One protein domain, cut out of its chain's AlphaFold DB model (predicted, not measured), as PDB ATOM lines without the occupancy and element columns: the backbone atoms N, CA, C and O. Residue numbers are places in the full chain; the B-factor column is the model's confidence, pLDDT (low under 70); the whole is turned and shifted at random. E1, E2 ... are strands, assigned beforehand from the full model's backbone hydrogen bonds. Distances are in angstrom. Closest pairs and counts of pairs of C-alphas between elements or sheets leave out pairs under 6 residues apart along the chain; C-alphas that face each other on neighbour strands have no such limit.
ATOM      1  N   VAL A  23     209.534 289.013 227.120       79.81
ATOM      2  CA  VAL A  23     210.981 289.194 227.081       79.81
ATOM      3  C   VAL A  23     211.305 290.664 227.318       79.81
ATOM      4  O   VAL A  23     210.991 291.511 226.487       79.81
ATOM      5  N   VAL A  24     211.920 290.979 228.457       78.44
ATOM      6  CA  VAL A  24     212.253 292.371 228.819       78.44
ATOM      7  C   VAL A  24     213.678 292.734 228.402       78.44
ATOM      8  O   VAL A  24     213.964 293.892 228.111       78.44
ATOM      9  N   VAL A  25     214.573 291.743 228.377       82.19
ATOM     10  CA  VAL A  25     215.959 291.873 227.915       82.19
ATOM     11  C   VAL A  25     216.330 290.592 227.172       82.19
ATOM     12  O   VAL A  25     216.176 289.499 227.718       82.19
ATOM     13  N   ALA A  26     216.827 290.735 225.950       85.62
ATOM     14  CA  ALA A  26     217.493 289.686 225.189       85.62
ATOM     15  C   ALA A  26     218.730 290.318 224.558       85.62
ATOM     16  O   ALA A  26     218.602 291.323 223.865       85.62
ATOM     17  N   GLU A  27     219.906 289.780 224.871       85.38
ATOM     18  CA  GLU A  27     221.168 290.376 224.452       85.38
ATOM     19  C   GLU A  27     222.204 289.292 224.157       85.38
ATOM     20  O   GLU A  27     222.569 288.513 225.038       85.38
ATOM     21  N   ASP A  28     222.689 289.289 222.917       88.00
ATOM     22  CA  ASP A  28     223.729 288.387 222.416       88.00
ATOM     23  C   ASP A  28     225.081 289.094 222.212       88.00
ATOM     24  O   ASP A  28     226.065 288.463 221.836       88.00
ATOM     25  N   PHE A  29     225.142 290.408 222.463       90.06
ATOM     26  CA  PHE A  29     226.324 291.257 222.366       90.06
ATOM     27  C   PHE A  29     226.972 291.311 220.973       90.06
ATOM     28  O   PHE A  29     228.100 291.798 220.827       90.06
ATOM     29  N   THR A  30     226.263 290.881 219.926       89.25
ATOM     30  CA  THR A  30     226.748 290.910 218.535       89.25
ATOM     31  C   THR A  30     226.967 292.331 218.017       89.25
ATOM     32  O   THR A  30     227.812 292.550 217.151       89.25
ATOM     33  N   ALA A  31     226.283 293.317 218.606       89.38
ATOM     34  CA  ALA A  31     226.442 294.735 218.292       89.38
ATOM     35  C   ALA A  31     227.830 295.302 218.651       89.38
ATOM     36  O   ALA A  31     228.143 296.435 218.283       89.38
ATOM     37  N   GLY A  32     228.660 294.562 219.401       90.94
ATOM     38  CA  GLY A  32     230.041 294.954 219.703       90.94
ATOM     39  C   GLY A  32     230.177 296.156 220.644       90.94
ATOM     40  O   GLY A  32     231.283 296.619 220.906       90.94
ATOM     41  N   THR A  33     229.067 296.683 221.153       92.00
ATOM     42  CA  THR A  33     229.019 297.857 222.025       92.00
ATOM     43  C   THR A  33     228.108 297.586 223.209       92.00
ATOM     44  O   THR A  33     227.277 296.678 223.174       92.00
ATOM     45  N   LEU A  34     228.292 298.345 224.291       89.31
ATOM     46  CA  LEU A  34     227.454 298.177 225.468       89.31
ATOM     47  C   LEU A  34     226.003 298.577 225.124       89.31
ATOM     48  O   LEU A  34     225.798 299.709 224.675       89.31
ATOM     49  N   PRO A  35     225.004 297.702 225.334       88.25
ATOM     50  CA  PRO A  35     223.644 297.983 224.891       88.25
ATOM     51  C   PRO A  35     223.003 299.139 225.660       88.25
ATOM     52  O   PRO A  35     223.349 299.443 226.807       88.25
ATOM     53  N   ALA A  36     222.006 299.777 225.048       86.62
ATOM     54  CA  ALA A  36     221.271 300.858 225.690       86.62
ATOM     55  C   ALA A  36     220.629 300.395 227.016       86.62
ATOM     56  O   ALA A  36     220.072 299.303 227.117       86.62
ATOM     57  N   GLY A  37     220.706 301.235 228.052       83.75
ATOM     58  CA  GLY A  37     220.168 300.921 229.384       83.75
ATOM     59  C   GLY A  37     221.069 300.040 230.256       83.75
ATOM     60  O   GLY A  37     220.720 299.762 231.405       83.75
ATOM     61  N   TRP A  38     222.241 299.640 229.761       88.75
ATOM     62  CA  TRP A  38     223.282 299.026 230.575       88.75
ATOM     63  C   TRP A  38     224.164 300.097 231.199       88.75
ATOM     64  O   TRP A  38     224.542 301.084 230.570       88.75
ATOM     65  N   ARG A  39     224.502 299.902 232.471       86.88
ATOM     66  CA  ARG A  39     225.292 300.857 233.240       86.88
ATOM     67  C   ARG A  39     226.283 300.136 234.135       86.88
ATOM     68  O   ARG A  39     225.887 299.434 235.068       86.88
ATOM     69  N   ALA A  40     227.567 300.364 233.884       86.81
ATOM     70  CA  ALA A  40     228.623 300.016 234.820       86.81
ATOM     71  C   ALA A  40     228.437 300.823 236.117       86.81
ATOM     72  O   ALA A  40     228.376 302.053 236.100       86.81
ATOM     73  N   ILE A  41     228.284 300.121 237.236       86.00
ATOM     74  CA  ILE A  41     228.241 300.717 238.577       86.00
ATOM     75  C   ILE A  41     229.641 300.744 239.175       86.00
ATOM     76  O   ILE A  41     229.998 301.712 239.836       86.00
ATOM     77  N   ASP A  42     230.403 299.674 238.950       80.69
ATOM     78  CA  ASP A  42     231.784 299.562 239.391       80.69
ATOM     79  C   ASP A  42     232.630 298.818 238.354       80.69
ATOM     80  O   ASP A  42     232.228 297.777 237.807       80.69
ATOM     81  N   GLY A  43     233.813 299.385 238.140       78.19
ATOM     82  CA  GLY A  43     234.811 299.024 237.158       78.19
ATOM     83  C   GLY A  43     234.402 299.209 235.702       78.19
ATOM     84  O   GLY A  43     233.332 299.692 235.352       78.19
ATOM     85  N   GLU A  44     235.324 298.804 234.848       83.38
ATOM     86  CA  GLU A  44     235.199 298.777 233.402       83.38
ATOM     87  C   GLU A  44     234.482 297.512 232.923       83.38
ATOM     88  O   GLU A  44     234.780 296.400 233.386       83.38
ATOM     89  N   TRP A  45     233.558 297.730 231.989       87.06
ATOM     90  CA  TRP A  45     232.788 296.721 231.281       87.06
ATOM     91  C   TRP A  45     232.812 297.048 229.797       87.06
ATOM     92  O   TRP A  45     232.493 298.173 229.408       87.06
ATOM     93  N   THR A  46     233.172 296.070 228.977       90.06
ATOM     94  CA  THR A  46     233.282 296.234 227.528       90.06
ATOM     95  C   THR A  46     232.623 295.070 226.820       90.06
ATOM     96  O   THR A  46     232.602 293.946 227.321       90.06
ATOM     97  N   VAL A  47     232.066 295.343 225.647       91.50
ATOM     98  CA  VAL A  47     231.614 294.294 224.741       91.50
ATOM     99  C   VAL A  47     232.700 294.085 223.697       91.50
ATOM    100  O   VAL A  47     233.135 295.039 223.060       91.50
ATOM    101  N   ARG A  48     233.165 292.845 223.553       90.50
ATOM    102  CA  ARG A  48     234.088 292.423 222.491       90.50
ATOM    103  C   ARG A  48     233.862 290.951 222.185       90.50
ATOM    104  O   ARG A  48     233.354 290.228 223.032       90.50
ATOM    105  N   ASP A  49     234.200 290.515 220.977       88.62
ATOM    106  CA  ASP A  49     234.040 289.118 220.532       88.62
ATOM    107  C   ASP A  49     232.629 288.534 220.775       88.62
ATOM    108  O   ASP A  49     232.481 287.365 221.136       88.62
ATOM    109  N   GLY A  50     231.589 289.364 220.620       88.00
ATOM    110  CA  GLY A  50     230.193 288.966 220.840       88.00
ATOM    111  C   GLY A  50     229.859 288.652 222.298       88.00
ATOM    112  O   GLY A  50     229.006 287.814 222.572       88.00
ATOM    113  N   ARG A  51     230.595 289.226 223.257       88.94
ATOM    114  CA  ARG A  51     230.479 288.909 224.683       88.94
ATOM    115  C   ARG A  51     230.675 290.149 225.535       88.94
ATOM    116  O   ARG A  51     231.471 291.029 225.212       88.94
ATOM    117  N   LEU A  52     229.985 290.196 226.669       89.38
ATOM    118  CA  LEU A  52     230.258 291.184 227.705       89.38
ATOM    119  C   LEU A  52     231.407 290.714 228.592       89.38
ATOM    120  O   LEU A  52     231.330 289.632 229.174       89.38
ATOM    121  N   HIS A  53     232.418 291.564 228.750       88.88
ATOM    122  CA  HIS A  53     233.586 291.340 229.588       88.88
ATOM    123  C   HIS A  53     233.632 292.345 230.734       88.88
ATOM    124  O   HIS A  53     233.549 293.556 230.530       88.88
ATOM    125  N   GLY A  54     233.825 291.835 231.946       85.88
ATOM    126  CA  GLY A  54     234.208 292.631 233.109       85.88
ATOM    127  C   GLY A  54     235.483 292.067 233.715       85.88
ATOM    128  O   GLY A  54     235.552 290.861 233.946       85.88
ATOM    129  N   THR A  55     236.478 292.921 233.969       79.50
ATOM    130  CA  THR A  55     237.771 292.505 234.541       79.50
ATOM    131  C   THR A  55     237.939 292.983 235.971       79.50
ATOM    132  O   THR A  55     238.191 294.161 236.164       79.50
ATOM    133  N   ALA A  56     237.872 292.124 236.988       70.75
ATOM    134  CA  ALA A  56     238.069 292.558 238.379       70.75
ATOM    135  C   ALA A  56     239.555 292.526 238.792       70.75
ATOM    136  O   ALA A  56     240.070 291.481 239.166       70.75
ATOM    137  N   THR A  57     240.257 293.665 238.770       65.06
ATOM    138  CA  THR A  57     241.645 293.750 239.287       65.06
ATOM    139  C   THR A  57     241.713 293.821 240.817       65.06
ATOM    140  O   THR A  57     242.667 293.350 241.425       65.06
ATOM    141  N   SER A  58     240.691 294.396 241.449       66.69
ATOM    142  CA  SER A  58     240.483 294.437 242.900       66.69
ATOM    143  C   SER A  58     238.989 294.658 243.184       66.69
ATOM    144  O   SER A  58     238.242 295.082 242.300       66.69
ATOM    145  N   GLY A  59     238.527 294.316 244.392       70.44
ATOM    146  CA  GLY A  59     237.130 294.522 244.796       70.44
ATOM    147  C   GLY A  59     236.107 293.657 244.042       70.44
ATOM    148  O   GLY A  59     236.386 292.510 243.676       70.44
ATOM    149  N   THR A  60     234.897 294.198 243.865       72.62
ATOM    150  CA  THR A  60     233.773 293.578 243.143       72.62
ATOM    151  C   THR A  60     233.450 294.417 241.912       72.62
ATOM    152  O   THR A  60     233.353 295.627 242.010       72.62
ATOM    153  N   ARG A  61     233.238 293.791 240.753       78.25
ATOM    154  CA  ARG A  61     232.732 294.485 239.557       78.25
ATOM    155  C   ARG A  61     231.212 294.426 239.554       78.25
ATOM    156  O   ARG A  61     230.641 293.381 239.866       78.25
ATOM    157  N   LYS A  62     230.549 295.522 239.183       84.38
ATOM    158  CA  LYS A  62     229.084 295.567 239.135       84.38
ATOM    159  C   LYS A  62     228.594 296.289 237.894       84.38
ATOM    160  O   LYS A  62     228.968 297.430 237.642       84.38
ATOM    161  N   ILE A  63     227.677 295.645 237.188       85.94
ATOM    162  CA  ILE A  63     226.912 296.219 236.087       85.94
ATOM    163  C   ILE A  63     225.424 296.014 236.355       85.94
ATOM    164  O   ILE A  63     225.023 295.042 236.994       85.94
ATOM    165  N   THR A  64     224.609 296.964 235.914       86.94
ATOM    166  CA  THR A  64     223.147 296.880 235.950       86.94
ATOM    167  C   THR A  64     222.598 297.022 234.545       86.94
ATOM    168  O   THR A  64     223.157 297.773 233.750       86.94
ATOM    169  N   PHE A  65     221.492 296.346 234.265       85.62
ATOM    170  CA  PHE A  65     220.808 296.399 232.982       85.62
ATOM    171  C   PHE A  65     219.299 296.358 233.183       85.62
ATOM    172  O   PHE A  65     218.804 295.871 234.204       85.62
ATOM    173  N   GLY A  66     218.585 296.860 232.180       79.81
ATOM    174  CA  GLY A  66     217.132 296.863 232.157       79.81
ATOM    175  C   GLY A  66     216.495 297.745 233.235       79.81
ATOM    176  O   GLY A  66     217.131 298.563 233.902       79.81
ATOM    177  N   ARG A  67     215.183 297.576 233.376       78.81
ATOM    178  CA  ARG A  67     214.346 298.238 234.384       78.81
ATOM    179  C   ARG A  67     214.195 297.364 235.626       78.81
ATOM    180  O   ARG A  67     214.435 296.161 235.595       78.81
ATOM    181  N   HIS A  68     213.736 297.962 236.719       80.12
ATOM    182  CA  HIS A  68     213.391 297.205 237.917       80.12
ATOM    183  C   HIS A  68     212.194 296.275 237.650       80.12
ATOM    184  O   HIS A  68     211.170 296.721 237.127       80.12
ATOM    185  N   LEU A  69     212.327 295.002 238.032       75.31
ATOM    186  CA  LEU A  69     211.285 293.976 237.939       75.31
ATOM    187  C   LEU A  69     211.117 293.291 239.296       75.31
ATOM    188  O   LEU A  69     212.101 293.074 240.013       75.31
ATOM    189  N   THR A  70     209.873 292.978 239.657       73.62
ATOM    190  CA  THR A  70     209.550 292.282 240.907       73.62
ATOM    191  C   THR A  70     209.660 290.777 240.771       73.62
ATOM    192  O   THR A  70     210.310 290.149 241.607       73.62
ATOM    193  N   ASP A  71     209.125 290.260 239.671       75.44
ATOM    194  CA  ASP A  71     208.970 288.846 239.379       75.44
ATOM    195  C   ASP A  71     209.520 288.608 237.975       75.44
ATOM    196  O   ASP A  71     209.096 289.214 236.988       75.44
ATOM    197  N   PHE A  72     210.599 287.836 237.904       74.44
ATOM    198  CA  PHE A  72     211.325 287.632 236.661       74.44
ATOM    199  C   PHE A  72     212.110 286.330 236.696       74.44
ATOM    200  O   PHE A  72     212.599 285.888 237.740       74.44
ATOM    201  N   ARG A  73     212.295 285.757 235.512       75.75
ATOM    202  CA  ARG A  73     213.323 284.764 235.243       75.75
ATOM    203  C   ARG A  73     214.452 285.455 234.498       75.75
ATOM    204  O   ARG A  73     214.222 286.152 233.515       75.75
ATOM    205  N   PHE A  74     215.676 285.206 234.949       75.69
ATOM    206  CA  PHE A  74     216.856 285.517 234.161       75.69
ATOM    207  C   PHE A  74     217.587 284.236 233.781       75.69
ATOM    208  O   PHE A  74     217.656 283.290 234.571       75.69
ATOM    209  N   GLU A  75     218.134 284.221 232.574       77.81
ATOM    210  CA  GLU A  75     218.990 283.158 232.079       77.81
ATOM    211  C   GLU A  75     220.240 283.782 231.460       77.81
ATOM    212  O   GLU A  75     220.201 284.863 230.874       77.81
ATOM    213  N   ALA A  76     221.379 283.157 231.745       77.75
ATOM    214  CA  ALA A  76     222.694 283.678 231.427       77.75
ATOM    215  C   ALA A  76     223.693 282.527 231.336       77.75
ATOM    216  O   ALA A  76     223.803 281.716 232.262       77.75
ATOM    217  N   THR A  77     224.469 282.509 230.267       81.81
ATOM    218  CA  THR A  77     225.692 281.730 230.150       81.81
ATOM    219  C   THR A  77     226.832 282.561 230.720       81.81
ATOM    220  O   THR A  77     227.160 283.618 230.187       81.81
ATOM    221  N   VAL A  78     227.436 282.091 231.813       80.19
ATOM    222  CA  VAL A  78     228.522 282.804 232.496       80.19
ATOM    223  C   VAL A  78     229.759 281.922 232.614       80.19
ATOM    224  O   VAL A  78     229.649 280.785 233.070       80.19
ATOM    225  N   ARG A  79     230.938 282.445 232.258       82.75
ATOM    226  CA  ARG A  79     232.229 281.760 232.465       82.75
ATOM    227  C   ARG A  79     233.313 282.711 232.961       82.75
ATOM    228  O   ARG A  79     233.250 283.909 232.689       82.75
ATOM    229  N   PHE A  80     234.318 282.156 233.633       82.88
ATOM    230  CA  PHE A  80     235.575 282.843 233.914       82.88
ATOM    231  C   PHE A  80     236.594 282.498 232.829       82.88
ATOM    232  O   PHE A  80     236.789 281.321 232.544       82.88
ATOM    233  N   GLU A  81     237.235 283.494 232.216       83.12
ATOM    234  CA  GLU A  81     238.303 283.237 231.231       83.12
ATOM    235  C   GLU A  81     239.678 283.090 231.891       83.12
ATOM    236  O   GLU A  81     240.523 282.346 231.412       83.12
ATOM    237  N   SER A  82     239.899 283.786 233.003       76.25
ATOM    238  CA  SER A  82     241.068 283.631 233.868       76.25
ATOM    239  C   SER A  82     240.664 283.983 235.297       76.25
ATOM    240  O   SER A  82     239.690 284.711 235.508       76.25
ATOM    241  N   VAL A  83     241.344 283.383 236.273       76.31
ATOM    242  CA  VAL A  83     241.006 283.476 237.696       76.31
ATOM    243  C   VAL A  83     242.294 283.584 238.498       76.31
ATOM    244  O   VAL A  83     243.108 282.664 238.494       76.31
ATOM    245  N   ALA A  84     242.463 284.694 239.212       73.88
ATOM    246  CA  ALA A  84     243.603 284.882 240.107       73.88
ATOM    247  C   ALA A  84     243.417 284.190 241.470       73.88
ATOM    248  O   ALA A  84     244.392 283.794 242.098       73.88
ATOM    249  N   GLU A  85     242.171 284.051 241.928       72.81
ATOM    250  CA  GLU A  85     241.825 283.513 243.246       72.81
ATOM    251  C   GLU A  85     240.682 282.487 243.105       72.81
ATOM    252  O   GLU A  85     239.578 282.859 242.695       72.81
ATOM    253  N   PRO A  86     240.895 281.198 243.428       69.81
ATOM    254  CA  PRO A  86     239.912 280.134 243.188       69.81
ATOM    255  C   PRO A  86     238.609 280.299 243.980       69.81
ATOM    256  O   PRO A  86     237.588 279.712 243.618       69.81
ATOM    257  N   THR A  87     238.613 281.111 245.042       75.00
ATOM    258  CA  THR A  87     237.412 281.439 245.825       75.00
ATOM    259  C   THR A  87     236.550 282.548 245.206       75.00
ATOM    260  O   THR A  87     235.500 282.905 245.753       75.00
ATOM    261  N   ARG A  88     236.944 283.092 244.044       79.12
ATOM    262  CA  ARG A  88     236.151 284.083 243.309       79.12
ATOM    263  C   ARG A  88     234.794 283.527 242.887       79.12
ATOM    264  O   ARG A  88     234.629 282.359 242.531       79.12
ATOM    265  N   TRP A  89     233.809 284.418 242.905       76.06
ATOM    266  CA  TRP A  89     232.435 284.135 242.523       76.06
ATOM    267  C   TRP A  89     231.884 285.255 241.650       76.06
ATOM    268  O   TRP A  89     232.266 286.418 241.778       76.06
ATOM    269  N   THR A  90     230.941 284.889 240.791       78.44
ATOM    270  CA  THR A  90     230.071 285.819 240.072       78.44
ATOM    271  C   THR A  90     228.628 285.530 240.464       78.44
ATOM    272  O   THR A  90     228.275 284.388 240.780       78.44
ATOM    273  N   ALA A  91     227.805 286.572 240.528       77.31
ATOM    274  CA  ALA A  91     226.395 286.422 240.834       77.31
ATOM    275  C   ALA A  91     225.562 287.368 239.992       77.31
ATOM    276  O   ALA A  91     225.915 288.524 239.764       77.31
ATOM    277  N   LEU A  92     224.392 286.870 239.632       76.75
ATOM    278  CA  LEU A  92     223.331 287.657 239.044       76.75
ATOM    279  C   LEU A  92     222.319 287.931 240.152       76.75
ATOM    280  O   LEU A  92     221.857 287.019 240.843       76.75
ATOM    281  N   VAL A 109     227.967 281.451 240.905       63.53
ATOM    282  CA  VAL A 109     228.818 280.533 240.151       63.53
ATOM    283  C   VAL A 109     230.240 280.708 240.691       63.53
ATOM    284  O   VAL A 109     230.818 281.782 240.497       63.53
ATOM    285  N   PRO A 110     230.783 279.732 241.447       64.06
ATOM    286  CA  PRO A 110     232.178 279.777 241.863       64.06
ATOM    287  C   PRO A 110     233.078 279.484 240.662       64.06
ATOM    288  O   PRO A 110     232.717 278.691 239.791       64.06
ATOM    289  N   ALA A 111     234.266 280.083 240.638       60.00
ATOM    290  CA  ALA A 111     235.264 279.824 239.601       60.00
ATOM    291  C   ALA A 111     235.610 278.330 239.465       60.00
ATOM    292  O   ALA A 111     235.745 277.813 238.362       60.00
ATOM    293  N   SER A 112     235.662 277.596 240.574       49.38
ATOM    294  CA  SER A 112     235.921 276.151 240.569       49.38
ATOM    295  C   SER A 112     234.846 275.310 239.862       49.38
ATOM    296  O   SER A 112     235.110 274.160 239.517       49.38
ATOM    297  N   ALA A 113     233.645 275.854 239.632       53.94
ATOM    298  CA  ALA A 113     232.576 275.169 238.907       53.94
ATOM    299  C   ALA A 113     232.614 275.405 237.387       53.94
ATOM    300  O   ALA A 113     231.909 274.701 236.661       53.94
ATOM    301  N   SER A 114     233.420 276.351 236.884       51.25
ATOM    302  CA  SER A 114     233.664 276.465 235.443       51.25
ATOM    303  C   SER A 114     234.731 275.453 235.035       51.25
ATOM    304  O   SER A 114     235.915 275.636 235.313       51.25
ATOM    305  N   ARG A 115     234.312 274.370 234.372       44.28
ATOM    306  CA  ARG A 115     235.236 273.583 233.547       44.28
ATOM    307  C   ARG A 115     235.774 274.533 232.465       44.28
ATOM    308  O   ARG A 115     234.984 275.292 231.919       44.28
ATOM    309  N   ASP A 116     237.089 274.525 232.244       45.41
ATOM    310  CA  ASP A 116     237.868 275.375 231.312       45.41
ATOM    311  C   ASP A 116     238.600 276.609 231.884       45.41
ATOM    312  O   ASP A 116     239.023 277.477 231.123       45.41
ATOM    313  N   ALA A 117     238.877 276.677 233.193       42.34
ATOM    314  CA  ALA A 117     239.897 277.605 233.708       42.34
ATOM    315  C   ALA A 117     241.316 277.077 233.387       42.34
ATOM    316  O   ALA A 117     241.999 276.516 234.245       42.34
ATOM    317  N   ALA A 118     241.743 277.186 232.126       38.03
ATOM    318  CA  ALA A 118     243.104 276.843 231.723       38.03
ATOM    319  C   ALA A 118     244.081 277.896 232.273       38.03
ATOM    320  O   ALA A 118     243.961 279.086 231.988       38.03
ATOM    321  N   GLY A 119     245.030 277.449 233.100       46.31
ATOM    322  CA  GLY A 119     246.025 278.305 233.736       46.31
ATOM    323  C   GLY A 119     246.876 279.072 232.722       46.31
ATOM    324  O   GLY A 119     247.468 278.484 231.820       46.31
ATOM    325  N   GLY A 120     246.970 280.389 232.904       36.62
ATOM    326  CA  GLY A 120     247.832 281.246 232.098       36.62
ATOM    327  C   GLY A 120     247.875 282.689 232.603       36.62
ATOM    328  O   GLY A 120     246.909 283.425 232.444       36.62
ATOM    329  N   ALA A 121     249.040 283.066 233.145       35.09
ATOM    330  CA  ALA A 121     249.505 284.401 233.556       35.09
ATOM    331  C   ALA A 121     248.835 285.083 234.781       35.09
ATOM    332  O   ALA A 121     247.617 285.038 234.950       35.09
ATOM    333  N   PRO A 122     249.625 285.766 235.642       37.81
ATOM    334  CA  PRO A 122     249.090 286.533 236.757       37.81
ATOM    335  C   PRO A 122     248.369 287.782 236.245       37.81
ATOM    336  O   PRO A 122     248.969 288.697 235.684       37.81
ATOM    337  N   GLY A 123     247.065 287.807 236.498       43.59
ATOM    338  CA  GLY A 123     246.204 288.960 236.300       43.59
ATOM    339  C   GLY A 123     245.271 288.797 235.111       43.59
ATOM    340  O   GLY A 123     245.701 288.959 233.970       43.59
ATOM    341  N   ARG A 124     243.981 288.578 235.412       46.06
ATOM    342  CA  ARG A 124     242.803 289.305 234.885       46.06
ATOM    343  C   ARG A 124     241.553 288.429 235.002       46.06
ATOM    344  O   ARG A 124     241.310 287.574 234.163       46.06
ATOM    345  N   ASP A 125     240.733 288.690 236.018       54.12
ATOM    346  CA  ASP A 125     239.467 287.980 236.228       54.12
ATOM    347  C   ASP A 125     238.428 288.427 235.187       54.12
ATOM    348  O   ASP A 125     237.763 289.432 235.423       54.12
ATOM    349  N   ALA A 126     238.288 287.749 234.041       50.03
ATOM    350  CA  ALA A 126     237.278 288.098 233.033       50.03
ATOM    351  C   ALA A 126     236.024 287.229 233.178       50.03
ATOM    352  O   ALA A 126     236.091 286.011 233.022       50.03
ATOM    353  N   VAL A 127     234.878 287.855 233.454       57.47
ATOM    354  CA  VAL A 127     233.568 287.189 233.409       57.47
ATOM    355  C   VAL A 127     232.940 287.455 232.049       57.47
ATOM    356  O   VAL A 127     232.682 288.610 231.718       57.47
ATOM    357  N   VAL A 128     232.689 286.393 231.287       55.03
ATOM    358  CA  VAL A 128     231.892 286.431 230.055       55.03
ATOM    359  C   VAL A 128     230.452 286.172 230.418       55.03
ATOM    360  O   VAL A 128     230.178 285.154 231.046       55.03
ATOM    361  N   THR A 129     229.550 287.050 229.990       54.97
ATOM    362  CA  THR A 129     228.106 286.810 230.068       54.97
ATOM    363  C   THR A 129     227.529 286.795 228.657       54.97
ATOM    364  O   THR A 129     227.799 287.706 227.883       54.97
ATOM    365  N   ASP A 130     226.758 285.766 228.338       46.12
ATOM    366  CA  ASP A 130     225.857 285.679 227.186       46.12
ATOM    367  C   ASP A 130     224.444 285.495 227.761       46.12
ATOM    368  O   ASP A 130     224.273 284.718 228.702       46.12
ATOM    369  N   LEU A 131     223.459 286.293 227.338       48.94
ATOM    370  CA  LEU A 131     222.125 286.306 227.949       48.94
ATOM    371  C   LEU A 131     221.084 285.751 226.973       48.94
ATOM    372  O   LEU A 131     220.496 286.521 226.209       48.94
ATOM    373  N   PRO A 132     220.742 284.452 227.038       46.09
ATOM    374  CA  PRO A 132     219.503 284.008 226.433       46.09
ATOM    375  C   PRO A 132     218.337 284.579 227.257       46.09
ATOM    376  O   PRO A 132     218.128 284.221 228.407       46.09
ATOM    377  N   THR A 133     217.611 285.525 226.666       47.41
ATOM    378  CA  THR A 133     216.194 285.847 226.910       47.41
ATOM    379  C   THR A 133     215.699 285.844 228.379       47.41
ATOM    380  O   THR A 133     215.361 284.807 228.947       47.41
ATOM    381  N   CYS A 134     215.525 287.023 228.993       49.66
ATOM    382  CA  CYS A 134     214.811 287.166 230.275       49.66
ATOM    383  C   CYS A 134     213.300 287.323 230.073       49.66
ATOM    384  O   CYS A 134     212.870 288.367 229.576       49.66
ATOM    385  N   CYS A 135     212.504 286.365 230.556       41.62
ATOM    386  CA  CYS A 135     211.042 286.463 230.616       41.62
ATOM    387  C   CYS A 135     210.565 286.952 231.997       41.62
ATOM    388  O   CYS A 135     211.068 286.491 233.027       41.62
ATOM    389  N   ALA A 136     209.571 287.841 232.045       39.19
ATOM    390  CA  ALA A 136     208.831 288.126 233.281       39.19
ATOM    391  C   ALA A 136     208.072 286.866 233.746       39.19
ATOM    392  O   ALA A 136     207.586 286.105 232.907       39.19
ATOM    393  N   GLY A 137     208.049 286.602 235.055       39.75
ATOM    394  CA  GLY A 137     207.459 285.398 235.657       39.75
ATOM    395  C   GLY A 137     206.227 285.722 236.475       39.75
ATOM    396  O   GLY A 137     206.224 286.821 237.065       39.75
TER     397      GLY A 137
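Overview. This is residues 23 to 92 and 109 to 137 of the 137 residues of an uncharacterized protein of Micromonospora olivasterospora (UniProt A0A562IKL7). The domain is an incompletely closed roll of strands: a twisted wall built on one long bent strand, E8, with E4 and E6 beside it and E3 beyond E4, and with E7 and the small two-stranded sheet E2 - E5 over the same side of that wall. The roll stays open between E5 and E7, which are near each other but not paired, while E1 runs beside the last part of E8, toward one end of the long axis. The printed part has 99 residues with no named helix and eight named strands, E1 to E8 in chain order; the class is all strand, though only 41 of the 99 residues are in named elements. The larger sheet, E1, E3, E4, E6 and E8, is branched at E8, and its neighbour pairs, like E2 and E5, are antiparallel. The whole is compact, with a radius of gyration of the C-alphas of 13.8 A, and elongated, spanning 39 by 25 by 23 A.

Arrangement. E8, residues 125 to 135, has three neighbours in staggered pairing, and it bends by 60 degrees at residue 132. E4, residues 51 to 56, is antiparallel to it beside residues 125 to 129, at 136 degrees between directions, with N 56 and O 125 at 3.1 A. E6, residues 77 to 80, is antiparallel to E8 beside residues 127 to 130, at 174 degrees, with N 77 and O 130 at 2.7 A. E1, residues 23 to 27, is antiparallel to E8 beside residues 131 to 135, at 145 degrees, with N 134 and O 25 at 2.9 A. E3, residues 45 to 48, forms a hairpin with E4, with N 53 and O 46 at 2.8 A; it lies on one side of E4 and E8 on the other side. E1, E3 and E6 are edge strands. In the second sheet E2, residues 39 to 42, and E5, residues 62 to 64, are antiparallel at 159 degrees, with N 39 and O 64 at 2.8 A. E2 and E3 meet only through their link. The closest C-alphas of E3 and E5 are those of Trp 45 and Ile 63, 7.6 A apart. E7, residues 89 to 92, pairs with no named strand, but its residues 89 to 90 pair antiparallel with residues 109 to 110. Its closest C-alphas to E8 are those of Thr 90 and Val 127, 7.6 A apart. E7 and E6 are near each other, with 6 pairs of C-alphas within 10 A. E2 and E8 are apart.

Along the chain. E8 is the longest strand, 29.0 A from C-alpha 125 at (239.467, 287.980, 236.228) to C-alpha 135 at (211.042, 286.463, 230.616). E4 measures 16.1 A; E1 and E6 each measure 10.6 A, E7 10.4 A, E3 9.9 A, E2 9.0 A and E5 6.9 A. E1 begins with C-alpha 23 at (210.981, 289.194, 227.081).

Size, cuts and confidence. The two C-alphas farthest apart are those of Ala 121 and Gly 137, at 42.1 A; Gly 137 is the chain's last residue. Residues 93 to 108 are not printed, and C-alphas 92 and 109 are 9.1 A apart across this cut, which lies in the link from E7 to E8. The links from E1 to E2 and from E5 to E6 are long. Residues 65 to 76 and 109 to 124 hold no named element. The mean pLDDT of the printed part is 71.7; residues 57 to 58, residue 86 and residues 109 to 137 are under 70, and E8 has a mean of 50.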